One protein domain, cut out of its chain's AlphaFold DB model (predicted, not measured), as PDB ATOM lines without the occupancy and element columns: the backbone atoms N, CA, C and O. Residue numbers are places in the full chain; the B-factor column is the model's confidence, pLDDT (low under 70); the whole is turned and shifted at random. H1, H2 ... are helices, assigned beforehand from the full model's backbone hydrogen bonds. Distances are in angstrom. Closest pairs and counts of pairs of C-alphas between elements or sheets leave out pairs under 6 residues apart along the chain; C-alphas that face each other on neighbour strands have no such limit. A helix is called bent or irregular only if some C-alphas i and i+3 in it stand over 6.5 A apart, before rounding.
ATOM      1  N   ASP A 381     144.879 123.567  90.734       35.41
ATOM      2  CA  ASP A 381     145.874 124.643  90.603       35.41
ATOM      3  C   ASP A 381     146.021 125.509  91.878       35.41
ATOM      4  O   ASP A 381     147.002 126.239  92.028       35.41
ATOM      5  N   LYS A 382     145.079 125.409  92.833       40.84
ATOM      6  CA  LYS A 382     145.094 126.148  94.105       40.84
ATOM      7  C   LYS A 382     145.998 125.565  95.197       40.84
ATOM      8  O   LYS A 382     146.304 126.303  96.131       40.84
ATOM      9  N   ILE A 383     146.490 124.322  95.097       42.88
ATOM     10  CA  ILE A 383     147.535 123.838  96.031       42.88
ATOM     11  C   ILE A 383     148.841 124.598  95.768       42.88
ATOM     12  O   ILE A 383     149.411 125.159  96.699       42.88
ATOM     13  N   GLN A 384     149.215 124.767  94.493       43.19
ATOM     14  CA  GLN A 384     150.317 125.656  94.112       43.19
ATOM     15  C   GLN A 384     150.052 127.108  94.524       43.19
ATOM     16  O   GLN A 384     150.991 127.821  94.849       43.19
ATOM     17  N   SER A 385     148.797 127.577  94.531       50.97
ATOM     18  CA  SER A 385     148.473 128.904  95.076       50.97
ATOM     19  C   SER A 385     148.701 128.996  96.588       50.97
ATOM     20  O   SER A 385     149.181 130.024  97.044       50.97
ATOM     21  N   CYS A 386     148.410 127.947  97.364       55.88
ATOM     22  CA  CYS A 386     148.659 127.922  98.812       55.88
ATOM     23  C   CYS A 386     150.157 127.816  99.142       55.88
ATOM     24  O   CYS A 386     150.629 128.513 100.035       55.88
ATOM     25  N   GLU A 387     150.915 127.016  98.384       60.69
ATOM     26  CA  GLU A 387     152.385 126.987  98.448       60.69
ATOM     27  C   GLU A 387     152.979 128.367  98.127       60.69
ATOM     28  O   GLU A 387     153.816 128.869  98.873       60.69
ATOM     29  N   LYS A 388     152.478 129.027  97.074       62.31
ATOM     30  CA  LYS A 388     152.872 130.397  96.699       62.31
ATOM     31  C   LYS A 388     152.504 131.430  97.764       62.31
ATOM     32  O   LYS A 388     153.281 132.344  97.999       62.31
ATOM     33  N   LEU A 389     151.357 131.290  98.432       67.06
ATOM     34  CA  LEU A 389     150.978 132.165  99.549       67.06
ATOM     35  C   LEU A 389     151.934 132.012 100.739       67.06
ATOM     36  O   LEU A 389     152.254 133.002 101.388       67.06
ATOM     37  N   CYS A 390     152.432 130.801 101.002       70.06
ATOM     38  CA  CYS A 390     153.402 130.570 102.074       70.06
ATOM     39  C   CYS A 390     154.776 131.205 101.791       70.06
ATOM     40  O   CYS A 390     155.526 131.432 102.737       70.06
ATOM     41  N   ALA A 391     155.106 131.530 100.534       68.25
ATOM     42  CA  ALA A 391     156.335 132.257 100.198       68.25
ATOM     43  C   ALA A 391     156.324 133.703 100.730       68.25
ATOM     44  O   ALA A 391     157.375 134.258 101.023       68.25
ATOM     45  N   ALA A 392     155.140 134.288 100.947       70.06
ATOM     46  CA  ALA A 392     155.012 135.632 101.508       70.06
ATOM     47  C   ALA A 392     155.399 135.718 102.997       70.06
ATOM     48  O   ALA A 392     155.490 136.822 103.522       70.06
ATOM     49  N   ILE A 393     155.624 134.589 103.687       75.88
ATOM     50  CA  ILE A 393     156.014 134.574 105.107       75.88
ATOM     51  C   ILE A 393     157.266 135.427 105.345       75.88
ATOM     52  O   ILE A 393     157.283 136.195 106.301       75.88
ATOM     53  N   GLU A 394     158.272 135.320 104.474       73.88
ATOM     54  CA  GLU A 394     159.546 136.041 104.612       73.88
ATOM     55  C   GLU A 394     159.336 137.556 104.494       73.88
ATOM     56  O   GLU A 394     159.780 138.307 105.355       73.88
ATOM     57  N   CYS A 395     158.536 138.002 103.521       70.94
ATOM     58  CA  CYS A 395     158.201 139.418 103.363       70.94
ATOM     59  C   CYS A 395     157.332 139.960 104.509       70.94
ATOM     60  O   CYS A 395     157.412 141.135 104.855       70.94
ATOM     61  N   LEU A 396     156.460 139.126 105.086       75.25
ATOM     62  CA  LEU A 396     155.568 139.549 106.165       75.25
ATOM     63  C   LEU A 396     156.318 139.749 107.485       75.25
ATOM     64  O   LEU A 396     155.888 140.583 108.273       75.25
ATOM     65  N   GLN A 397     157.429 139.048 107.728       73.06
ATOM     66  CA  GLN A 397     158.205 139.179 108.970       73.06
ATOM     67  C   GLN A 397     158.745 140.598 109.210       73.06
ATOM     68  O   GLN A 397     158.952 140.975 110.360       73.06
ATOM     69  N   GLU A 398     158.926 141.391 108.153       71.62
ATOM     70  CA  GLU A 398     159.394 142.781 108.235       71.62
ATOM     71  C   GLU A 398     158.257 143.794 108.477       71.62
ATOM     72  O   GLU A 398     158.510 144.974 108.720       71.62
ATOM     73  N   ILE A 399     156.994 143.353 108.415       74.94
ATOM     74  CA  ILE A 399     155.813 144.210 108.553       74.94
ATOM     75  C   ILE A 399     155.282 144.139 109.990       74.94
ATOM     76  O   ILE A 399     154.910 143.072 110.479       74.94
ATOM     77  N   ASN A 400     155.180 145.296 110.649       66.12
ATOM     78  CA  ASN A 400     154.558 145.410 111.971       66.12
ATOM     79  C   ASN A 400     153.104 144.892 111.940       66.12
ATOM     80  O   ASN A 400     152.394 145.069 110.953       66.12
ATOM     81  N   ASP A 401     152.668 144.223 113.011       71.94
ATOM     82  CA  ASP A 401     151.332 143.612 113.159       71.94
ATOM     83  C   ASP A 401     150.976 142.468 112.183       71.94
ATOM     84  O   ASP A 401     149.846 141.976 112.163       71.94
ATOM     85  N   SER A 402     151.939 141.943 111.420       81.06
ATOM     86  CA  SER A 402     151.712 140.799 110.522       81.06
ATOM     87  C   SER A 402     151.807 139.428 111.214       81.06
ATOM     88  O   SER A 402     151.422 138.410 110.629       81.06
ATOM     89  N   HIS A 403     152.315 139.381 112.451       83.44
ATOM     90  CA  HIS A 403     152.726 138.158 113.149       83.44
ATOM     91  C   HIS A 403     151.635 137.080 113.183       83.44
ATOM     92  O   HIS A 403     151.911 135.910 112.927       83.44
ATOM     93  N   ALA A 404     150.373 137.451 113.422       83.75
ATOM     94  CA  ALA A 404     149.266 136.493 113.437       83.75
ATOM     95  C   ALA A 404     149.044 135.842 112.059       83.75
ATOM     96  O   ALA A 404     148.780 134.641 111.958       83.75
ATOM     97  N   THR A 405     149.222 136.614 110.984       84.44
ATOM     98  CA  THR A 405     149.165 136.116 109.604       84.44
ATOM     99  C   THR A 405     150.343 135.189 109.314       84.44
ATOM    100  O   THR A 405     150.149 134.127 108.724       84.44
ATOM    101  N   VAL A 406     151.546 135.538 109.779       84.94
ATOM    102  CA  VAL A 406     152.741 134.685 109.671       84.94
ATOM    103  C   VAL A 406     152.516 133.340 110.361       84.94
ATOM    104  O   VAL A 406     152.795 132.296 109.768       84.94
ATOM    105  N   VAL A 407     151.955 133.337 111.571       89.88
ATOM    106  CA  VAL A 407     151.607 132.107 112.298       89.88
ATOM    107  C   VAL A 407     150.592 131.278 111.513       89.88
ATOM    108  O   VAL A 407     150.798 130.081 111.316       89.88
ATOM    109  N   TYR A 408     149.527 131.900 111.002       89.88
ATOM    110  CA  TYR A 408     148.508 131.198 110.221       89.88
ATOM    111  C   TYR A 408     149.081 130.553 108.948       89.88
ATOM    112  O   TYR A 408     148.844 129.373 108.681       89.88
ATOM    113  N   LEU A 409     149.893 131.290 108.186       87.25
ATOM    114  CA  LEU A 409     150.577 130.756 107.006       87.25
ATOM    115  C   LEU A 409     151.597 129.671 107.380       87.25
ATOM    116  O   LEU A 409     151.762 128.701 106.639       87.25
ATOM    117  N   SER A 410     152.231 129.778 108.549       90.06
ATOM    118  CA  SER A 410     153.150 128.756 109.061       90.06
ATOM    119  C   SER A 410     152.436 127.434 109.336       90.06
ATOM    120  O   SER A 410     152.980 126.387 108.990       90.06
ATOM    121  N   ILE A 411     151.202 127.449 109.862       92.69
ATOM    122  CA  ILE A 411     150.380 126.232 110.023       92.69
ATOM    123  C   ILE A 411     150.174 125.551 108.664       92.69
ATOM    124  O   ILE A 411     150.390 124.346 108.531       92.69
ATOM    125  N   ILE A 412     149.806 126.324 107.636       90.75
ATOM    126  CA  ILE A 412     149.590 125.806 106.276       90.75
ATOM    127  C   ILE A 412     150.888 125.205 105.719       90.75
ATOM    128  O   ILE A 412     150.883 124.069 105.239       90.75
ATOM    129  N   ARG A 413     152.013 125.921 105.843       89.94
ATOM    130  CA  ARG A 413     153.336 125.447 105.412       89.94
ATOM    131  C   ARG A 413     153.734 124.146 106.116       89.94
ATOM    132  O   ARG A 413     154.223 123.233 105.456       89.94
ATOM    133  N   CYS A 414     153.479 124.024 107.419       93.94
ATOM    134  CA  CYS A 414     153.746 122.800 108.179       93.94
ATOM    135  C   CYS A 414     152.963 121.600 107.627       93.94
ATOM    136  O   CYS A 414     153.538 120.529 107.435       93.94
ATOM    137  N   ILE A 415     151.673 121.778 107.319       92.00
ATOM    138  CA  ILE A 415     150.824 120.716 106.752       92.00
ATOM    139  C   ILE A 415     151.342 120.277 105.375       92.00
ATOM    140  O   ILE A 415     151.419 119.076 105.105       92.00
ATOM    141  N   ILE A 416     151.743 121.231 104.526       88.81
ATOM    142  CA  ILE A 416     152.317 120.949 103.201       88.81
ATOM    143  C   ILE A 416     153.604 120.123 103.342       88.81
ATOM    144  O   ILE A 416     153.724 119.064 102.726       88.81
ATOM    145  N   ILE A 417     154.540 120.551 104.194       89.94
ATOM    146  CA  ILE A 417     155.815 119.842 104.394       89.94
ATOM    147  C   ILE A 417     155.585 118.435 104.969       89.94
ATOM    148  O   ILE A 417     156.230 117.472 104.544       89.94
ATOM    149  N   ALA A 418     154.657 118.295 105.919       91.38
ATOM    150  CA  ALA A 418     154.389 117.024 106.583       91.38
ATOM    151  C   ALA A 418     153.711 115.996 105.663       91.38
ATOM    152  O   ALA A 418     154.118 114.831 105.655       91.38
ATOM    153  N   PHE A 419     152.712 116.404 104.870       89.94
ATOM    154  CA  PHE A 419     151.812 115.469 104.177       89.94
ATOM    155  C   PHE A 419     151.845 115.529 102.644       89.94
ATOM    156  O   PHE A 419     151.335 114.612 101.999       89.94
ATOM    157  N   ILE A 420     152.435 116.568 102.048       85.62
ATOM    158  CA  ILE A 420     152.423 116.776 100.590       85.62
ATOM    159  C   ILE A 420     153.829 116.645 100.002       85.62
ATOM    160  O   ILE A 420     154.008 115.899  99.040       85.62
ATOM    161  N   ASP A 421     154.827 117.315 100.586       84.12
ATOM    162  CA  ASP A 421     156.195 117.321 100.058       84.12
ATOM    163  C   ASP A 421     156.790 115.896 100.068       84.12
ATOM    164  O   ASP A 421     156.903 115.293 101.140       84.12
ATOM    165  N   PRO A 422     157.163 115.311  98.910       80.31
ATOM    166  CA  PRO A 422     157.708 113.954  98.821       80.31
ATOM    167  C   PRO A 422     159.176 113.848  99.264       80.31
ATOM    168  O   PRO A 422     159.679 112.735  99.418       80.31
ATOM    169  N   SER A 423     159.867 114.974  99.447       83.88
ATOM    170  CA  SER A 423     161.278 115.034  99.837       83.88
ATOM    171  C   SER A 423     161.496 115.074 101.353       83.88
ATOM    172  O   SER A 423     162.628 114.966 101.809       83.88
ATOM    173  N   THR A 424     160.429 115.170 102.151       88.56
ATOM    174  CA  THR A 424     160.531 115.252 103.615       88.56
ATOM    175  C   THR A 424     160.802 113.880 104.264       88.56
ATOM    176  O   THR A 424     160.004 112.954 104.060       88.56
ATOM    177  N   PRO A 425     161.856 113.735 105.098       90.75
ATOM    178  CA  PRO A 425     162.110 112.532 105.903       90.75
ATOM    179  C   PRO A 425     161.052 112.282 106.988       90.75
ATOM    180  O   PRO A 425     160.413 113.223 107.464       90.75
ATOM    181  N   THR A 426     160.902 111.028 107.434       90.81
ATOM    182  CA  THR A 426     159.888 110.608 108.421       90.81
ATOM    183  C   THR A 426     159.941 111.437 109.709       90.81
ATOM    184  O   THR A 426     158.913 111.970 110.129       90.81
ATOM    185  N   ALA A 427     161.124 111.607 110.315       92.25
ATOM    186  CA  ALA A 427     161.273 112.390 111.547       92.25
ATOM    187  C   ALA A 427     160.796 113.843 111.374       92.25
ATOM    188  O   ALA A 427     160.056 114.374 112.203       92.25
ATOM    189  N   THR A 428     161.170 114.467 110.259       93.75
ATOM    190  CA  THR A 428     160.798 115.845 109.928       93.75
ATOM    191  C   THR A 428     159.290 115.988 109.701       93.75
ATOM    192  O   THR A 428     158.700 116.984 110.115       93.75
ATOM    193  N   ARG A 429     158.627 114.979 109.114       94.38
ATOM    194  CA  ARG A 429     157.159 114.977 108.964       94.38
ATOM    195  C   ARG A 429     156.446 114.959 110.309       94.38
ATOM    196  O   ARG A 429     155.505 115.726 110.490       94.38
ATOM    197  N   ILE A 430     156.904 114.117 111.241       95.94
ATOM    198  CA  ILE A 430     156.361 114.060 112.607       95.94
ATOM    199  C   ILE A 430     156.491 115.428 113.275       95.94
ATOM    200  O   ILE A 430     155.502 115.941 113.793       95.94
ATOM    201  N   TYR A 431     157.668 116.049 113.194       97.69
ATOM    202  CA  TYR A 431     157.894 117.385 113.742       97.69
ATOM    203  C   TYR A 431     156.898 118.421 113.193       97.69
ATOM    204  O   TYR A 431     156.190 119.054 113.972       97.69
ATOM    205  N   TYR A 432     156.779 118.568 111.869       97.56
ATOM    206  CA  TYR A 432     155.891 119.582 111.284       97.56
ATOM    207  C   TYR A 432     154.401 119.278 111.492       97.56
ATOM    208  O   TYR A 432     153.617 120.204 111.711       97.56
ATOM    209  N   ALA A 433     153.999 118.003 111.478       96.75
ATOM    210  CA  ALA A 433     152.625 117.612 111.789       96.75
ATOM    211  C   ALA A 433     152.249 118.020 113.222       96.75
ATOM    212  O   ALA A 433     151.203 118.632 113.442       96.75
ATOM    213  N   TRP A 434     153.126 117.741 114.189       97.81
ATOM    214  CA  TRP A 434     152.895 118.100 115.586       97.81
ATOM    215  C   TRP A 434     153.049 119.592 115.866       97.81
ATOM    216  O   TRP A 434     152.319 120.111 116.704       97.81
ATOM    217  N   LEU A 435     153.915 120.306 115.143       97.44
ATOM    218  CA  LEU A 435     154.029 121.761 115.256       97.44
ATOM    219  C   LEU A 435     152.690 122.427 114.908       97.44
ATOM    220  O   LEU A 435     152.191 123.242 115.681       97.44
ATOM    221  N   ALA A 436     152.056 122.012 113.805       97.19
ATOM    222  CA  ALA A 436     150.723 122.489 113.432       97.19
ATOM    223  C   ALA A 436     149.669 122.170 114.510       97.19
ATOM    224  O   ALA A 436     148.896 123.050 114.892       97.19
ATOM    225  N   VAL A 437     149.671 120.943 115.049       96.56
ATOM    226  CA  VAL A 437     148.772 120.541 116.147       96.56
ATOM    227  C   VAL A 437     148.958 121.435 117.370       96.56
ATOM    228  O   VAL A 437     147.976 121.960 117.894       96.56
ATOM    229  N   PHE A 438     150.193 121.636 117.833       96.19
ATOM    230  CA  PHE A 438     150.452 122.409 119.045       96.19
ATOM    231  C   PHE A 438     150.114 123.885 118.880       96.19
ATOM    232  O   PHE A 438     149.496 124.447 119.782       96.19
ATOM    233  N   VAL A 439     150.406 124.490 117.725       95.00
ATOM    234  CA  VAL A 439     149.976 125.864 117.431       95.00
ATOM    235  C   VAL A 439     148.450 125.975 117.503       95.00
ATOM    236  O   VAL A 439     147.927 126.859 118.183       95.00
ATOM    237  N   CYS A 440     147.711 125.043 116.889       94.44
ATOM    238  CA  CYS A 440     146.250 125.035 116.959       94.44
ATOM    239  C   CYS A 440     145.712 124.785 118.380       94.44
ATOM    240  O   CYS A 440     144.739 125.423 118.780       94.44
ATOM    241  N   ARG A 441     146.331 123.886 119.159       93.00
ATOM    242  CA  ARG A 441     145.947 123.621 120.557       93.00
ATOM    243  C   ARG A 441     146.171 124.835 121.449       93.00
ATOM    244  O   ARG A 441     145.285 125.171 122.232       93.00
ATOM    245  N   LEU A 442     147.322 125.492 121.328       91.81
ATOM    246  CA  LEU A 442     147.654 126.697 122.090       91.81
ATOM    247  C   LEU A 442     146.712 127.847 121.719       91.81
ATOM    248  O   LEU A 442     146.141 128.464 122.614       91.81
ATOM    249  N   TRP A 443     146.447 128.057 120.426       91.25
ATOM    250  CA  TRP A 443     145.482 129.056 119.951       91.25
ATOM    251  C   TRP A 443     144.065 128.798 120.488       91.25
ATOM    252  O   TRP A 443     143.430 129.708 121.021       91.25
ATOM    253  N   ARG A 444     143.576 127.553 120.428       89.62
ATOM    254  CA  ARG A 444     142.257 127.187 120.973       89.62
ATOM    255  C   ARG A 444     142.187 127.362 122.490       89.62
ATOM    256  O   ARG A 444     141.194 127.871 123.001       89.62
ATOM    257  N   THR A 445     143.237 126.953 123.199       89.25
ATOM    258  CA  THR A 445     143.334 127.085 124.661       89.25
ATOM    259  C   THR A 445     143.312 128.555 125.064       89.25
ATOM    260  O   THR A 445     142.504 128.944 125.900       89.25
ATOM    261  N   TRP A 446     144.117 129.390 124.408       88.62
ATOM    262  CA  TRP A 446     144.119 130.835 124.607       88.62
ATOM    263  C   TRP A 446     142.727 131.437 124.411       88.62
ATOM    264  O   TRP A 446     142.200 132.086 125.309       88.62
ATOM    265  N   LEU A 447     142.077 131.143 123.284       87.69
ATOM    266  CA  LEU A 447     140.755 131.680 122.965       87.69
ATOM    267  C   LEU A 447     139.699 131.303 124.023       87.69
ATOM    268  O   LEU A 447     138.838 132.117 124.380       87.69
ATOM    269  N   ASN A 448     139.787 130.082 124.556       85.44
ATOM    270  CA  ASN A 448     138.923 129.602 125.631       85.44
ATOM    271  C   ASN A 448     139.195 130.302 126.974       85.44
ATOM    272  O   ASN A 448     138.245 130.528 127.723       85.44
ATOM    273  N   LEU A 449     140.449 130.656 127.266       85.62
ATOM    274  CA  LEU A 449     140.874 131.236 128.544       85.62
ATOM    275  C   LEU A 449     140.745 132.759 128.626       85.62
ATOM    276  O   LEU A 449     140.492 133.268 129.712       85.62
ATOM    277  N   VAL A 450     140.898 133.485 127.512       83.75
ATOM    278  CA  VAL A 450     140.801 134.958 127.513       83.75
ATOM    279  C   VAL A 450     139.454 135.391 128.115       83.75
ATOM    280  O   VAL A 450     138.422 134.864 127.696       83.75
ATOM    281  N   PRO A 451     139.388 136.337 129.065       81.12
ATOM    282  CA  PRO A 451     138.117 136.814 129.609       81.12
ATOM    283  C   PRO A 451     137.181 137.350 128.514       81.12
ATOM    284  O   PRO A 451     137.623 137.934 127.527       81.12
ATOM    285  N   LYS A 452     135.861 137.144 128.653       77.19
ATOM    286  CA  LYS A 452     134.886 137.652 127.662       77.19
ATOM    287  C   LYS A 452     134.986 139.175 127.495       77.19
ATOM    288  O   LYS A 452     134.869 139.648 126.371       77.19
ATOM    289  N   GLN A 453     135.226 139.898 128.591       76.25
ATOM    290  CA  GLN A 453     135.361 141.352 128.593       76.25
ATOM    291  C   GLN A 453     136.576 141.795 127.769       76.25
ATOM    292  O   GLN A 453     136.401 142.444 126.744       76.25
ATOM    293  N   ASP A 454     137.772 141.307 128.109       75.81
ATOM    294  CA  ASP A 454     139.010 141.595 127.371       75.81
ATOM    295  C   ASP A 454     138.915 141.253 125.879       75.81
ATOM    296  O   ASP A 454     139.461 141.953 125.026       75.81
ATOM    297  N   PHE A 455     138.225 140.160 125.539       78.69
ATOM    298  CA  PHE A 455     137.996 139.767 124.152       78.69
ATOM    299  C   PHE A 455     137.100 140.767 123.407       78.69
ATOM    300  O   PHE A 455     137.424 141.177 122.291       78.69
ATOM    301  N   ASN A 456     135.991 141.178 124.029       74.56
ATOM    302  CA  ASN A 456     135.052 142.142 123.457       74.56
ATOM    303  C   ASN A 456     135.673 143.540 123.331       74.56
ATOM    304  O   ASN A 456     135.452 144.212 122.323       74.56
ATOM    305  N   ASP A 457     136.491 143.953 124.301       75.19
ATOM    306  CA  ASP A 457     137.200 145.234 124.277       75.19
ATOM    307  C   ASP A 457     138.207 145.279 123.116       75.19
ATOM    308  O   ASP A 457     138.247 146.251 122.359       75.19
ATOM    309  N   ARG A 458     138.949 144.184 122.887       73.19
ATOM    310  CA  ARG A 458     139.864 144.043 121.738       73.19
ATOM    311  C   ARG A 458     139.126 144.065 120.398       73.19
ATOM    312  O   ARG A 458     139.583 144.721 119.466       73.19
ATOM    313  N   ILE A 459     137.975 143.397 120.293       71.31
ATOM    314  CA  ILE A 459     137.138 143.443 119.081       71.31
ATOM    315  C   ILE A 459     136.607 144.856 118.823       71.31
ATOM    316  O   ILE A 459     136.644 145.331 117.687       71.31
ATOM    317  N   SER A 460     136.149 145.541 119.869       68.25
ATOM    318  CA  SER A 460     135.598 146.898 119.767       68.25
ATOM    319  C   SER A 460     136.661 147.900 119.308       68.25
ATOM    320  O   SER A 460     136.390 148.748 118.460       68.25
ATOM    321  N   GLN A 461     137.903 147.750 119.778       66.50
ATOM    322  CA  GLN A 461     139.043 148.531 119.290       66.50
ATOM    323  C   GLN A 461     139.326 148.282 117.798       66.50
ATOM    324  O   GLN A 461     139.576 149.234 117.062       66.50
ATOM    325  N   MET A 462     139.221 147.037 117.312       63.03
ATOM    326  CA  MET A 462     139.405 146.715 115.886       63.03
ATOM    327  C   MET A 462     138.269 147.251 114.998       63.03
ATOM    328  O   MET A 462     138.522 147.695 113.877       63.03
ATOM    329  N   ALA A 463     137.025 147.245 115.488       59.19
ATOM    330  CA  ALA A 463     135.865 147.760 114.756       59.19
ATOM    331  C   ALA A 463     135.930 149.283 114.521       59.19
ATOM    332  O   ALA A 463     135.406 149.777 113.523       59.19
ATOM    333  N   THR A 478     130.530 135.081 118.267       68.25
ATOM    334  CA  THR A 478     131.051 134.145 119.266       68.25
ATOM    335  C   THR A 478     132.556 133.966 119.066       68.25
ATOM    336  O   THR A 478     133.041 133.961 117.934       68.25
ATOM    337  N   LYS A 479     133.305 133.742 120.154       72.19
ATOM    338  CA  LYS A 479     134.748 133.438 120.101       72.19
ATOM    339  C   LYS A 479     135.098 132.374 119.055       72.19
ATOM    340  O   LYS A 479     136.121 132.478 118.393       72.19
ATOM    341  N   LYS A 480     134.212 131.390 118.849       69.50
ATOM    342  CA  LYS A 480     134.367 130.302 117.867       69.50
ATOM    343  C   LYS A 480     134.603 130.797 116.432       69.50
ATOM    344  O   LYS A 480     135.264 130.098 115.675       69.50
ATOM    345  N   CYS A 481     134.118 131.985 116.067       71.31
ATOM    346  CA  CYS A 481     134.316 132.570 114.736       71.31
ATOM    347  C   CYS A 481     135.770 132.999 114.462       71.31
ATOM    348  O   CYS A 481     136.124 133.235 113.310       71.31
ATOM    349  N   PHE A 482     136.611 133.079 115.499       79.44
ATOM    350  CA  PHE A 482     138.016 133.497 115.422       79.44
ATOM    351  C   PHE A 482     138.994 132.324 115.520       79.44
ATOM    352  O   PHE A 482     140.179 132.524 115.766       79.44
ATOM    353  N   PHE A 483     138.506 131.099 115.343       86.12
ATOM    354  CA  PHE A 483     139.327 129.901 115.237       86.12
ATOM    355  C   PHE A 483     139.104 129.242 113.874       86.12
ATOM    356  O   PHE A 483     138.087 129.469 113.215       86.12
ATOM    357  N   ILE A 484     140.046 128.401 113.442       85.75
ATOM    358  CA  ILE A 484     139.812 127.531 112.283       85.75
ATOM    359  C   ILE A 484     138.578 126.651 112.519       85.75
ATOM    360  O   ILE A 484     138.205 126.359 113.655       85.75
ATOM    361  N   THR A 485     137.939 126.202 111.439       83.12
ATOM    362  CA  THR A 485     136.742 125.365 111.566       83.12
ATOM    363  C   THR A 485     137.049 124.099 112.368       83.12
ATOM    364  O   THR A 485     138.123 123.507 112.231       83.12
ATOM    365  N   SER A 486     136.090 123.650 113.183       78.88
ATOM    366  CA  SER A 486     136.253 122.443 114.003       78.88
ATOM    367  C   SER A 486     136.666 121.231 113.166       78.88
ATOM    368  O   SER A 486     137.516 120.458 113.592       78.88
ATOM    369  N   THR A 487     136.130 121.099 111.949       82.12
ATOM    370  CA  THR A 487     136.505 120.036 111.009       82.12
ATOM    371  C   THR A 487     137.966 120.140 110.582       82.12
ATOM    372  O   THR A 487     138.673 119.138 110.614       82.12
ATOM    373  N   ALA A 488     138.452 121.335 110.227       85.88
ATOM    374  CA  ALA A 488     139.852 121.522 109.853       85.88
ATOM    375  C   ALA A 488     140.790 121.206 111.028       85.88
ATOM    376  O   ALA A 488     141.768 120.482 110.854       85.88
ATOM    377  N   PHE A 489     140.449 121.678 112.229       89.25
ATOM    378  CA  PHE A 489     141.193 121.374 113.450       89.25
ATOM    379  C   PHE A 489     141.258 119.866 113.733       89.25
ATOM    380  O   PHE A 489     142.343 119.325 113.943       89.25
ATOM    381  N   LEU A 490     140.117 119.171 113.687       87.94
ATOM    382  CA  LEU A 490     140.055 117.725 113.907       87.94
ATOM    383  C   LEU A 490     140.829 116.945 112.838       87.94
ATOM    384  O   LEU A 490     141.486 115.967 113.170       87.94
ATOM    385  N   CYS A 491     140.810 117.378 111.577       89.69
ATOM    386  CA  CYS A 491     141.613 116.751 110.526       89.69
ATOM    387  C   CYS A 491     143.121 116.892 110.782       89.69
ATOM    388  O   CYS A 491     143.858 115.930 110.577       89.69
ATOM    389  N   ILE A 492     143.585 118.064 111.239       92.81
ATOM    390  CA  ILE A 492     144.998 118.284 111.603       92.81
ATOM    391  C   ILE A 492     145.401 117.332 112.736       92.81
ATOM    392  O   ILE A 492     146.416 116.645 112.628       92.81
ATOM    393  N   GLU A 493     144.571 117.238 113.777       91.88
ATOM    394  CA  GLU A 493     144.753 116.304 114.894       91.88
ATOM    395  C   GLU A 493     144.820 114.850 114.407       91.88
ATOM    396  O   GLU A 493     145.829 114.170 114.600       91.88
ATOM    397  N   LEU A 494     143.770 114.371 113.735       92.69
ATOM    398  CA  LEU A 494     143.652 112.978 113.301       92.69
ATOM    399  C   LEU A 494     144.807 112.556 112.392       92.69
ATOM    400  O   LEU A 494     145.358 111.473 112.578       92.69
ATOM    401  N   ASN A 495     145.211 113.407 111.448       93.62
ATOM    402  CA  ASN A 495     146.301 113.085 110.530       93.62
ATOM    403  C   ASN A 495     147.655 112.999 111.247       93.62
ATOM    404  O   ASN A 495     148.434 112.089 110.958       93.62
ATOM    405  N   ALA A 496     147.936 113.898 112.195       94.81
ATOM    406  CA  ALA A 496     149.169 113.855 112.980       94.81
ATOM    407  C   ALA A 496     149.224 112.617 113.892       94.81
ATOM    408  O   ALA A 496     150.239 111.915 113.924       94.81
ATOM    409  N   HIS A 497     148.121 112.305 114.584       93.44
ATOM    410  CA  HIS A 497     148.016 111.101 115.417       93.44
ATOM    411  C   HIS A 497     148.143 109.826 114.589       93.44
ATOM    412  O   HIS A 497     148.907 108.944 114.965       93.44
ATOM    413  N   ASN A 498     147.460 109.742 113.445       94.19
ATOM    414  CA  ASN A 498     147.530 108.580 112.563       94.19
ATOM    415  C   ASN A 498     148.954 108.365 112.028       94.19
ATOM    416  O   ASN A 498     149.497 107.270 112.141       94.19
ATOM    417  N   LEU A 499     149.608 109.421 111.526       93.94
ATOM    418  CA  LEU A 499     150.996 109.330 111.066       93.94
ATOM    419  C   LEU A 499     151.937 108.872 112.189       93.94
ATOM    420  O   LEU A 499     152.799 108.021 111.970       93.94
ATOM    421  N   THR A 500     151.752 109.402 113.398       94.81
ATOM    422  CA  THR A 500     152.538 109.010 114.575       94.81
ATOM    423  C   THR A 500     152.306 107.550 114.931       94.81
ATOM    424  O   THR A 500     153.263 106.813 115.140       94.81
ATOM    425  N   TYR A 501     151.049 107.111 114.952       94.31
ATOM    426  CA  TYR A 501     150.682 105.739 115.272       94.31
ATOM    427  C   TYR A 501     151.262 104.745 114.263       94.31
ATOM    428  O   TYR A 501     151.928 103.795 114.663       94.31
ATOM    429  N   LEU A 502     151.120 105.011 112.961       93.31
ATOM    430  CA  LEU A 502     151.740 104.196 111.913       93.31
ATOM    431  C   LEU A 502     153.264 104.152 112.058       93.31
ATOM    432  O   LEU A 502     153.866 103.092 111.916       93.31
ATOM    433  N   THR A 503     153.889 105.282 112.394       93.19
ATOM    434  CA  THR A 503     155.339 105.350 112.627       93.19
ATOM    435  C   THR A 503     155.764 104.492 113.815       93.19
ATOM    436  O   THR A 503     156.776 103.804 113.730       93.19
ATOM    437  N   LEU A 504     154.986 104.483 114.901       92.75
ATOM    438  CA  LEU A 504     155.245 103.632 116.063       92.75
ATOM    439  C   LEU A 504     155.071 102.146 115.731       92.75
ATOM    440  O   LEU A 504     155.934 101.354 116.091       92.75
ATOM    441  N   LEU A 505     154.026 101.776 114.988       92.75
ATOM    442  CA  LEU A 505     153.821 100.391 114.552       92.75
ATOM    443  C   LEU A 505     154.964  99.889 113.661       92.75
ATOM    444  O   LEU A 505     155.400  98.750 113.802       92.75
ATOM    445  N   VAL A 506     155.491 100.738 112.774       92.25
ATOM    446  CA  VAL A 506     156.678 100.414 111.965       92.25
ATOM    447  C   VAL A 506     157.943 100.353 112.824       92.25
ATOM    448  O   VAL A 506     158.786  99.481 112.623       92.25
ATOM    449  N   ALA A 507     158.091 101.245 113.807       90.56
ATOM    450  CA  ALA A 507     159.211 101.215 114.748       90.56
ATOM    451  C   ALA A 507     159.249  99.906 115.558       90.56
ATOM    452  O   ALA A 507     160.333  99.393 115.828       90.56
ATOM    453  N   GLU A 508     158.073  99.377 115.900       91.62
ATOM    454  CA  GLU A 508     157.853  98.120 116.624       91.62
ATOM    455  C   GLU A 508     157.808  96.881 115.706       91.62
ATOM    456  O   GLU A 508     157.451  95.800 116.167       91.62
ATOM    457  N   ASP A 509     158.155  97.024 114.420       90.44
ATOM    458  CA  ASP A 509     158.153  95.943 113.418       90.44
ATOM    459  C   ASP A 509     156.787  95.247 113.234       90.44
ATOM    460  O   ASP A 509     156.705  94.134 112.714       90.44
ATOM    461  N   GLN A 510     155.691  95.909 113.618       91.44
ATOM    462  CA  GLN A 510     154.325  95.414 113.415       91.44
ATOM    463  C   GLN A 510     153.794  95.724 112.009       91.44
ATOM    464  O   GLN A 510     152.876  95.059 111.531       91.44
ATOM    465  N   LEU A 511     154.357  96.738 111.347       89.56
ATOM    466  CA  LEU A 511     154.021  97.134 109.981       89.56
ATOM    467  C   LEU A 511     155.284  97.321 109.128       89.56
ATOM    468  O   LEU A 511     156.336  97.687 109.656       89.56
ATOM    469  N   PRO A 512     155.189  97.101 107.806       88.06
ATOM    470  CA  PRO A 512     156.305  97.301 106.891       88.06
ATOM    471  C   PRO A 512     156.650  98.792 106.725       88.06
ATOM    472  O   PRO A 512     155.793  99.672 106.833       88.06
ATOM    473  N   LEU A 513     157.916  99.084 106.419       85.31
ATOM    474  CA  LEU A 513     158.436 100.453 106.287       85.31
ATOM    475  C   LEU A 513     157.732 101.252 105.176       85.31
ATOM    476  O   LEU A 513     157.555 102.467 105.270       85.31
ATOM    477  N   GLU A 514     157.261 100.552 104.149       84.62
ATOM    478  CA  GLU A 514     156.495 101.079 103.025       84.62
ATOM    479  C   GLU A 514     155.181 101.745 103.459       84.62
ATOM    480  O   GLU A 514     154.691 102.632 102.756       84.62
ATOM    481  N   THR A 515     154.630 101.383 104.626       85.06
ATOM    482  CA  THR A 515     153.438 102.035 105.190       85.06
ATOM    483  C   THR A 515     153.677 103.521 105.483       85.06
ATOM    484  O   THR A 515     152.730 104.303 105.464       85.06
ATOM    485  N   LEU A 516     154.931 103.954 105.665       86.75
ATOM    486  CA  LEU A 516     155.294 105.364 105.886       86.75
ATOM    487  C   LEU A 516     155.510 106.156 104.593       86.75
ATOM    488  O   LEU A 516     156.052 107.262 104.612       86.75
ATOM    489  N   LYS A 517     155.060 105.637 103.448       84.81
ATOM    490  CA  LYS A 517     155.075 106.374 102.184       84.81
ATOM    491  C   LYS A 517     153.951 107.418 102.146       84.81
ATOM    492  O   LYS A 517     152.970 107.280 101.417       84.81
ATOM    493  N   VAL A 518     154.127 108.499 102.910       83.56
ATOM    494  CA  VAL A 518     153.132 109.574 103.119       83.56
ATOM    495  C   VAL A 518     152.666 110.228 101.815       83.56
ATOM    496  O   VAL A 518     151.528 110.679 101.727       83.56
ATOM    497  N   GLU A 597     162.305 106.277 106.150       82.69
ATOM    498  CA  GLU A 597     163.283 105.810 107.129       82.69
ATOM    499  C   GLU A 597     162.546 105.262 108.353       82.69
ATOM    500  O   GLU A 597     161.521 105.816 108.777       82.69
ATOM    501  N   LYS A 598     163.070 104.176 108.927       86.12
ATOM    502  CA  LYS A 598     162.592 103.666 110.211       86.12
ATOM    503  C   LYS A 598     163.166 104.551 111.313       86.12
ATOM    504  O   LYS A 598     164.383 104.655 111.441       86.12
ATOM    505  N   ILE A 599     162.294 105.149 112.119       90.88
ATOM    506  CA  ILE A 599     162.693 105.930 113.294       90.88
ATOM    507  C   ILE A 599     162.254 105.234 114.576       90.88
ATOM    508  O   ILE A 599     161.245 104.537 114.613       90.88
ATOM    509  N   THR A 600     163.026 105.417 115.639       91.00
ATOM    510  CA  THR A 600     162.743 104.841 116.957       91.00
ATOM    511  C   THR A 600     161.673 105.640 117.701       91.00
ATOM    512  O   THR A 600     161.486 106.837 117.474       91.00
ATOM    513  N   LYS A 601     161.022 105.007 118.682       92.31
ATOM    514  CA  LYS A 601     160.087 105.680 119.600       92.31
ATOM    515  C   LYS A 601     160.716 106.887 120.309       92.31
ATOM    516  O   LYS A 601     160.055 107.907 120.482       92.31
ATOM    517  N   GLN A 602     162.000 106.800 120.664       92.62
ATOM    518  CA  GLN A 602     162.736 107.911 121.270       92.62
ATOM    519  C   GLN A 602     162.892 109.084 120.295       92.62
ATOM    520  O   GLN A 602     162.691 110.231 120.682       92.62
ATOM    521  N   GLN A 603     163.189 108.816 119.020       92.19
ATOM    522  CA  GLN A 603     163.259 109.864 117.999       92.19
ATOM    523  C   GLN A 603     161.894 110.517 117.759       92.19
ATOM    524  O   GLN A 603     161.838 111.740 117.666       92.19
ATOM    525  N   VAL A 604     160.801 109.744 117.727       94.06
ATOM    526  CA  VAL A 604     159.435 110.296 117.657       94.06
ATOM    527  C   VAL A 604     159.192 111.256 118.821       94.06
ATOM    528  O   VAL A 604     158.788 112.394 118.596       94.06
ATOM    529  N   GLN A 605     159.501 110.833 120.050       93.69
ATOM    530  CA  GLN A 605     159.336 111.667 121.240       93.69
ATOM    531  C   GLN A 605     160.150 112.965 121.154       93.69
ATOM    532  O   GLN A 605     159.600 114.037 121.382       93.69
ATOM    533  N   VAL A 606     161.417 112.891 120.733       96.25
ATOM    534  CA  VAL A 606     162.269 114.076 120.540       96.25
ATOM    535  C   VAL A 606     161.653 115.061 119.542       96.25
ATOM    536  O   VAL A 606     161.675 116.265 119.792       96.25
ATOM    537  N   GLN A 607     161.079 114.583 118.431       96.88
ATOM    538  CA  GLN A 607     160.442 115.462 117.443       96.88
ATOM    539  C   GLN A 607     159.154 116.103 117.973       96.88
ATOM    540  O   GLN A 607     158.923 117.283 117.718       96.88
ATOM    541  N   VAL A 608     158.340 115.365 118.735       95.94
ATOM    542  CA  VAL A 608     157.116 115.893 119.365       95.94
ATOM    543  C   VAL A 608     157.457 116.938 120.432       95.94
ATOM    544  O   VAL A 608     156.890 118.031 120.424       95.94
ATOM    545  N   ASP A 609     158.427 116.651 121.302       93.94
ATOM    546  CA  ASP A 609     158.873 117.577 122.350       93.94
ATOM    547  C   ASP A 609     159.474 118.854 121.751       93.94
ATOM    548  O   ASP A 609     159.227 119.962 122.236       93.94
ATOM    549  N   ARG A 610     160.248 118.710 120.667       96.69
ATOM    550  CA  ARG A 610     160.775 119.842 119.903       96.69
ATOM    551  C   ARG A 610     159.645 120.673 119.296       96.69
ATOM    552  O   ARG A 610     159.634 121.886 119.472       96.69
ATOM    553  N   ALA A 611     158.681 120.033 118.635       97.00
ATOM    554  CA  ALA A 611     157.551 120.715 118.012       97.00
ATOM    555  C   ALA A 611     156.738 121.544 119.016       97.00
ATOM    556  O   ALA A 611     156.309 122.646 118.690       97.00
ATOM    557  N   PHE A 612     156.560 121.055 120.248       95.31
ATOM    558  CA  PHE A 612     155.890 121.820 121.299       95.31
ATOM    559  C   PHE A 612     156.676 123.082 121.691       95.31
ATOM    560  O   PHE A 612     156.097 124.166 121.758       95.31
ATOM    561  N   LYS A 613     157.992 122.966 121.913       93.56
ATOM    562  CA  LYS A 613     158.854 124.116 122.253       93.56
ATOM    563  C   LYS A 613     158.855 125.174 121.149       93.56
ATOM    564  O   LYS A 613     158.728 126.368 121.428       93.56
ATOM    565  N   ASP A 614     158.945 124.726 119.902       95.00
ATOM    566  CA  ASP A 614     158.969 125.612 118.742       95.00
ATOM    567  C   ASP A 614     157.584 126.259 118.517       95.00
ATOM    568  O   ASP A 614     157.515 127.433 118.162       95.00
ATOM    569  N   ALA A 615     156.477 125.567 118.833       94.56
ATOM    570  CA  ALA A 615     155.126 126.144 118.812       94.56
ATOM    571  C   ALA A 615     154.951 127.280 119.832       94.56
ATOM    572  O   ALA A 615     154.381 128.319 119.502       94.56
ATOM    573  N   VAL A 616     155.448 127.094 121.060       91.12
ATOM    574  CA  VAL A 616     155.425 128.139 122.098       91.12
ATOM    575  C   VAL A 616     156.248 129.346 121.650       91.12
ATOM    576  O   VAL A 616     155.772 130.474 121.727       91.12
ATOM    577  N   THR A 617     157.442 129.104 121.102       91.00
ATOM    578  CA  THR A 617     158.326 130.164 120.590       91.00
ATOM    579  C   THR A 617     157.673 130.944 119.447       91.00
ATOM    580  O   THR A 617     157.719 132.169 119.429       91.00
ATOM    581  N   LEU A 618     157.010 130.247 118.519       90.25
ATOM    582  CA  LEU A 618     156.321 130.856 117.380       90.25
ATOM    583  C   LEU A 618     155.150 131.758 117.807       90.25
ATOM    584  O   LEU A 618     154.845 132.736 117.127       90.25
ATOM    585  N   LEU A 619     154.497 131.436 118.925       89.56
ATOM    586  CA  LEU A 619     153.363 132.192 119.461       89.56
ATOM    587  C   LEU A 619     153.764 133.268 120.479       89.56
ATOM    588  O   LEU A 619     152.917 134.079 120.858       89.56
ATOM    589  N   LEU A 620     155.032 133.308 120.899       85.88
ATOM    590  CA  LEU A 620     155.544 134.269 121.876       85.88
ATOM    591  C   LEU A 620     155.273 135.737 121.479       85.88
ATOM    592  O   LEU A 620     154.761 136.473 122.323       85.88
ATOM    593  N   PRO A 621     155.489 136.171 120.215       84.88
ATOM    594  CA  PRO A 621     155.220 137.557 119.810       84.88
ATOM    595  C   PRO A 621     153.740 137.957 119.887       84.88
ATOM    596  O   PRO A 621     153.424 139.141 119.848       84.88
ATOM    597  N   LEU A 622     152.824 136.986 119.978       85.00
ATOM    598  CA  LEU A 622     151.381 137.228 120.060       85.00
ATOM    599  C   LEU A 622     150.874 137.375 121.502       85.00
ATOM    600  O   LEU A 622     149.669 137.523 121.702       85.00
ATOM    601  N   GLY A 623     151.754 137.294 122.507       82.12
ATOM    602  CA  GLY A 623     151.376 137.451 123.919       82.12
ATOM    603  C   GLY A 623     150.471 136.333 124.451       82.12
ATOM    604  O   GLY A 623     149.784 136.506 125.453       82.12
ATOM    605  N   ILE A 624     150.437 135.172 123.785       83.56
ATOM    606  CA  ILE A 624     149.617 134.030 124.224       83.56
ATOM    607  C   ILE A 624     150.147 133.434 125.539       83.56
ATOM    608  O   ILE A 624     149.378 132.883 126.326       83.56
ATOM    609  N   GLU A 625     151.454 133.546 125.786       78.69
ATOM    610  CA  GLU A 625     152.119 132.930 126.935       78.69
ATOM    611  C   GLU A 625     151.633 133.487 128.282       78.69
ATOM    612  O   GLU A 625     151.494 132.716 129.229       78.69
ATOM    613  N   ASP A 626     151.319 134.782 128.364       82.81
ATOM    614  CA  ASP A 626     150.896 135.427 129.613       82.81
ATOM    615  C   ASP A 626     149.575 134.833 130.119       82.81
ATOM    616  O   ASP A 626     149.491 134.358 131.252       82.81
ATOM    617  N   VAL A 627     148.593 134.702 129.222       83.31
ATOM    618  CA  VAL A 627     147.290 134.078 129.510       83.31
ATOM    619  C   VAL A 627     147.452 132.612 129.932       83.31
ATOM    620  O   VAL A 627     146.754 132.116 130.816       83.31
ATOM    621  N   LEU A 628     148.385 131.889 129.307       83.50
ATOM    622  CA  LEU A 628     148.652 130.488 129.638       83.50
ATOM    623  C   LEU A 628     149.365 130.330 130.989       83.50
ATOM    624  O   LEU A 628     149.059 129.392 131.730       83.50
ATOM    625  N   LYS A 629     150.291 131.237 131.324       85.56
ATOM    626  CA  LYS A 629     150.991 131.275 132.617       85.56
ATOM    627  C   LYS A 629     150.030 131.580 133.759       85.56
ATOM    628  O   LYS A 629     150.065 130.865 134.761       85.56
ATOM    629  N   GLU A 630     149.151 132.565 133.584       84.19
ATOM    630  CA  GLU A 630     148.097 132.910 134.548       84.19
ATOM    631  C   GLU A 630     147.156 131.728 134.813       84.19
ATOM    632  O   GLU A 630     146.813 131.446 135.958       84.19
ATOM    633  N   ALA A 631     146.801 130.973 133.771       81.88
ATOM    634  CA  ALA A 631     145.963 129.781 133.893       81.88
ATOM    635  C   ALA A 631     146.718 128.514 134.352       81.88
ATOM    636  O   ALA A 631     146.120 127.438 134.432       81.88
ATOM    637  N   HIS A 632     148.026 128.606 134.624       85.00
ATOM    638  CA  HIS A 632     148.906 127.478 134.954       85.00
ATOM    639  C   HIS A 632     148.921 126.346 133.899       85.00
ATOM    640  O   HIS A 632     149.110 125.174 134.235       85.00
ATOM    641  N   ILE A 633     148.760 126.679 132.612       84.31
ATOM    642  CA  ILE A 633     148.773 125.735 131.478       84.31
ATOM    643  C   ILE A 633     150.023 125.967 130.621       84.31
ATOM    644  O   ILE A 633     149.950 126.456 129.497       84.31
ATOM    645  N   VAL A 634     151.190 125.616 131.158       79.44
ATOM    646  CA  VAL A 634     152.493 125.978 130.558       79.44
ATOM    647  C   VAL A 634     153.222 124.766 129.966       79.44
ATOM    648  O   VAL A 634     154.095 124.898 129.111       79.44
ATOM    649  N   THR A 635     152.862 123.556 130.397       87.31
ATOM    650  CA  THR A 635     153.479 122.308 129.927       87.31
ATOM    651  C   THR A 635     152.627 121.607 128.873       87.31
ATOM    652  O   THR A 635     151.396 121.698 128.874       87.31
ATOM    653  N   MET A 636     153.276 120.810 128.019       88.69
ATOM    654  CA  MET A 636     152.604 119.993 127.000       88.69
ATOM    655  C   MET A 636     151.479 119.128 127.592       88.69
ATOM    656  O   MET A 636     150.386 119.063 127.034       88.69
ATOM    657  N   ASN A 637     151.711 118.495 128.746       87.50
ATOM    658  CA  ASN A 637     150.713 117.641 129.395       87.50
ATOM    659  C   ASN A 637     149.482 118.426 129.861       87.50
ATOM    660  O   ASN A 637     148.362 117.943 129.691       87.50
ATOM    661  N   GLN A 638     149.674 119.632 130.397       87.94
ATOM    662  CA  GLN A 638     148.575 120.495 130.838       87.94
ATOM    663  C   GLN A 638     147.738 120.977 129.650       87.94
ATOM    664  O   GLN A 638     146.513 120.873 129.694       87.94
ATOM    665  N   VAL A 639     148.379 121.426 128.563       87.56
ATOM    666  CA  VAL A 639     147.680 121.828 127.327       87.56
ATOM    667  C   VAL A 639     146.871 120.655 126.771       87.56
ATOM    668  O   VAL A 639     145.690 120.791 126.451       87.56
ATOM    669  N   ASN A 640     147.478 119.468 126.714       87.62
ATOM    670  CA  ASN A 640     146.821 118.266 126.210       87.62
ATOM    671  C   ASN A 640     145.637 117.847 127.089       87.62
ATOM    672  O   ASN A 640     144.589 117.488 126.556       87.62
ATOM    673  N   GLN A 641     145.770 117.909 128.418       85.38
ATOM    674  CA  GLN A 641     144.662 117.652 129.341       85.38
ATOM    675  C   GLN A 641     143.542 118.679 129.187       85.38
ATOM    676  O   GLN A 641     142.374 118.296 129.182       85.38
ATOM    677  N   HIS A 642     143.874 119.960 129.021       86.12
ATOM    678  CA  HIS A 642     142.886 121.015 128.828       86.12
ATOM    679  C   HIS A 642     142.069 120.788 127.553       86.12
ATOM    680  O   HIS A 642     140.842 120.727 127.615       86.12
ATOM    681  N   ILE A 643     142.739 120.569 126.417       85.62
ATOM    682  CA  ILE A 643     142.082 120.272 125.136       85.62
ATOM    683  C   ILE A 643     141.277 118.977 125.217       85.62
ATOM    684  O   ILE A 643     140.144 118.924 124.749       85.62
ATOM    685  N   ARG A 644     141.824 117.936 125.852       83.31
ATOM    686  CA  ARG A 644     141.111 116.677 126.076       83.31
ATOM    687  C   ARG A 644     139.818 116.927 126.850       83.31
ATOM    688  O   ARG A 644     138.767 116.480 126.413       83.31
ATOM    689  N   ASN A 645     139.868 117.677 127.947       83.25
ATOM    690  CA  ASN A 645     138.693 118.012 128.748       83.25
ATOM    691  C   ASN A 645     137.687 118.881 127.981       83.25
ATOM    692  O   ASN A 645     136.488 118.651 128.107       83.25
ATOM    693  N   ASP A 646     138.149 119.838 127.176       80.38
ATOM    694  CA  ASP A 646     137.304 120.653 126.291       80.38
ATOM    695  C   ASP A 646     136.557 119.779 125.269       80.38
ATOM    696  O   ASP A 646     135.330 119.836 125.153       80.38
ATOM    697  N   LEU A 647     137.276 118.869 124.607       75.38
ATOM    698  CA  LEU A 647     136.690 117.891 123.691       75.38
ATOM    699  C   LEU A 647     135.736 116.927 124.420       75.38
ATOM    700  O   LEU A 647     134.658 116.637 123.901       75.38
ATOM    701  N   TYR A 648     136.057 116.487 125.642       73.94
ATOM    702  CA  TYR A 648     135.171 115.638 126.452       73.94
ATOM    703  C   TYR A 648     133.902 116.350 126.920       73.94
ATOM    704  O   TYR A 648     132.835 115.739 126.949       73.94
ATOM    705  N   LYS A 649     133.980 117.641 127.260       66.94
ATOM    706  CA  LYS A 649     132.796 118.457 127.567       66.94
ATOM    707  C   LYS A 649     131.863 118.531 126.360       66.94
ATOM    708  O   LYS A 649     130.655 118.402 126.531       66.94
ATOM    709  N   SER A 650     132.420 118.649 125.151       59.47
ATOM    710  CA  SER A 650     131.625 118.621 123.918       59.47
ATOM    711  C   SER A 650     131.028 117.241 123.596       59.47
ATOM    712  O   SER A 650     129.942 117.174 123.036       59.47
ATOM    713  N   THR A 651     131.678 116.142 123.998       54.69
ATOM    714  CA  THR A 651     131.173 114.771 123.772       54.69
ATOM    715  C   THR A 651     130.211 114.286 124.855       54.69
ATOM    716  O   THR A 651     129.333 113.502 124.540       54.69
ATOM    717  N   LYS A 652     130.278 114.767 126.105       47.09
ATOM    718  CA  LYS A 652     129.255 114.452 127.132       47.09
ATOM    719  C   LYS A 652     127.878 115.053 126.829       47.09
ATOM    720  O   LYS A 652     126.890 114.567 127.365       47.09
ATOM    721  N   LYS A 653     127.814 116.071 125.968       45.91
ATOM    722  CA  LYS A 653     126.567 116.591 125.388       45.91
ATOM    723  C   LYS A 653     126.034 115.723 124.235       45.91
ATOM    724  O   LYS A 653     124.891 115.882 123.838       45.91
ATOM    725  N   ALA A 654     126.822 114.766 123.739       44.38
ATOM    726  CA  ALA A 654     126.452 113.859 122.658       44.38
ATOM    727  C   ALA A 654     126.449 112.401 123.158       44.38
ATOM    728  O   ALA A 654     127.482 111.734 123.224       44.38
TER     729      ALA A 654
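Overview. This is residues 381 to 463, 478 to 518 and 597 to 654 of the 776 residues of the protein "Hypothetical protein" of Rotaria magnacalcarata (UniProt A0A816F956). The model is an up-and-down bundle of four helices, H3, H4, H7 and H9, each running against the one before it in the chain, with the long H4 slanting through the middle. H1 and H2 pack on H3, while H10 and H11 pack on residues 441 to 449 of H4, H11 crossing it steeply; the short H8 packs on H7. Two parts stick out: residues 457 to 463 of H5, and residues 647 to 654, of which 647 to 652 belong to H11. The printed part has 182 residues with eleven named helices, H1 to H11 in that order, and no named strand; the class is all helix. The whole is compact, with a radius of gyration of the C-alphas of 17.6 A and spans of 55 by 41 by 29 A.

Along the chain. Find C-alpha 381 at (145.874, 124.643, 90.603); there H1 begins, and it runs to residue 390. H2 takes residues 392 to 396. Next look at H3, residues 403 to 419, 24.4 A from first to last C-alpha. H4, residues 426 to 449, is the longest helix by residues; it runs 34.5 A, from C-alpha 426 at (159.888, 110.608, 108.421) to C-alpha 449 at (140.874, 131.236, 128.544). H5 covers residues 452 to 463, just before the first cut. Beyond it come H6, residues 479 to 482, and H7, residues 486 to 507, 31.3 A long. H8 is residues 513 to 516. After the second cut you meet H9, residues 601 to 622, 32.7 A long; it is irregular, with C-alphas 618 and 621 standing 7.2 A apart. H10 is residues 624 to 630, and H11, residues 636 to 652, runs 24.0 A to C-alpha 652 at (129.255, 114.452, 127.132).

Arrangement. Start at H4, the hub, which touches five helices. It touches H9, the same way at a steep tilt of 43 degrees; the closest C-alphas, of Leu 435 and Ala 611, are 4.6 A apart. H3 and H4 form a helical hairpin, opposite ways at 37 degrees, only just steep, with the C-alphas of Ala 418 and Arg 429 closest at 4.2 A. H7 touches residues 430 to 440 of H4, opposite ways at 36 degrees, only just steep; look at the C-alphas of Ala 433 and Ala 496, the closest at 5.2 A. H10 touches H4 too, closest at the C-alphas of Trp 446 and Ile 624, 6.4 A. H11 touches H4 at a steep tilt of 65 degrees, closest at the C-alphas of Arg 441 and Ile 643, 6.9 A. Moving outward, H1 touches H3 at a steep tilt of 51 degrees, with the C-alphas of Cys 390 and Leu 409 closest at 5.7 A. H2 touches H3 at the C-alphas of Ile 393 and Val 406, the closest at 5.6 A. H8 touches H7, where the C-alphas of Val 506 and Leu 513 are closest at 5.9 A. H5 touches no helix; H6 is close to H4 but not clearly touching, its closest C-alphas, of Leu 447 and Lys 479, 6.9 A apart. Every O i to N i+4 pair is within hydrogen-bond range in H1, H2, H3, H4, H5, H7, H10 and H11, against 16 of 18 in H9; H6 and H8 are too short for such a pair.

Size, cuts and confidence. The two C-alphas farthest apart are those of Ala 463 and Asp 509, 56.4 A. Two cuts interrupt the printed part: residues 464 to 477 are missing across 15.1 A between C-alphas 463 and 478, and residues 519 to 596 across 11.5 A between C-alphas 518 and 597. Of the links that are printed whole, none is long. The mean pLDDT of the printed part is 83.3; look for values under 70 at, among others, residues 381 to 389, 460 to 463 and 649 to 654.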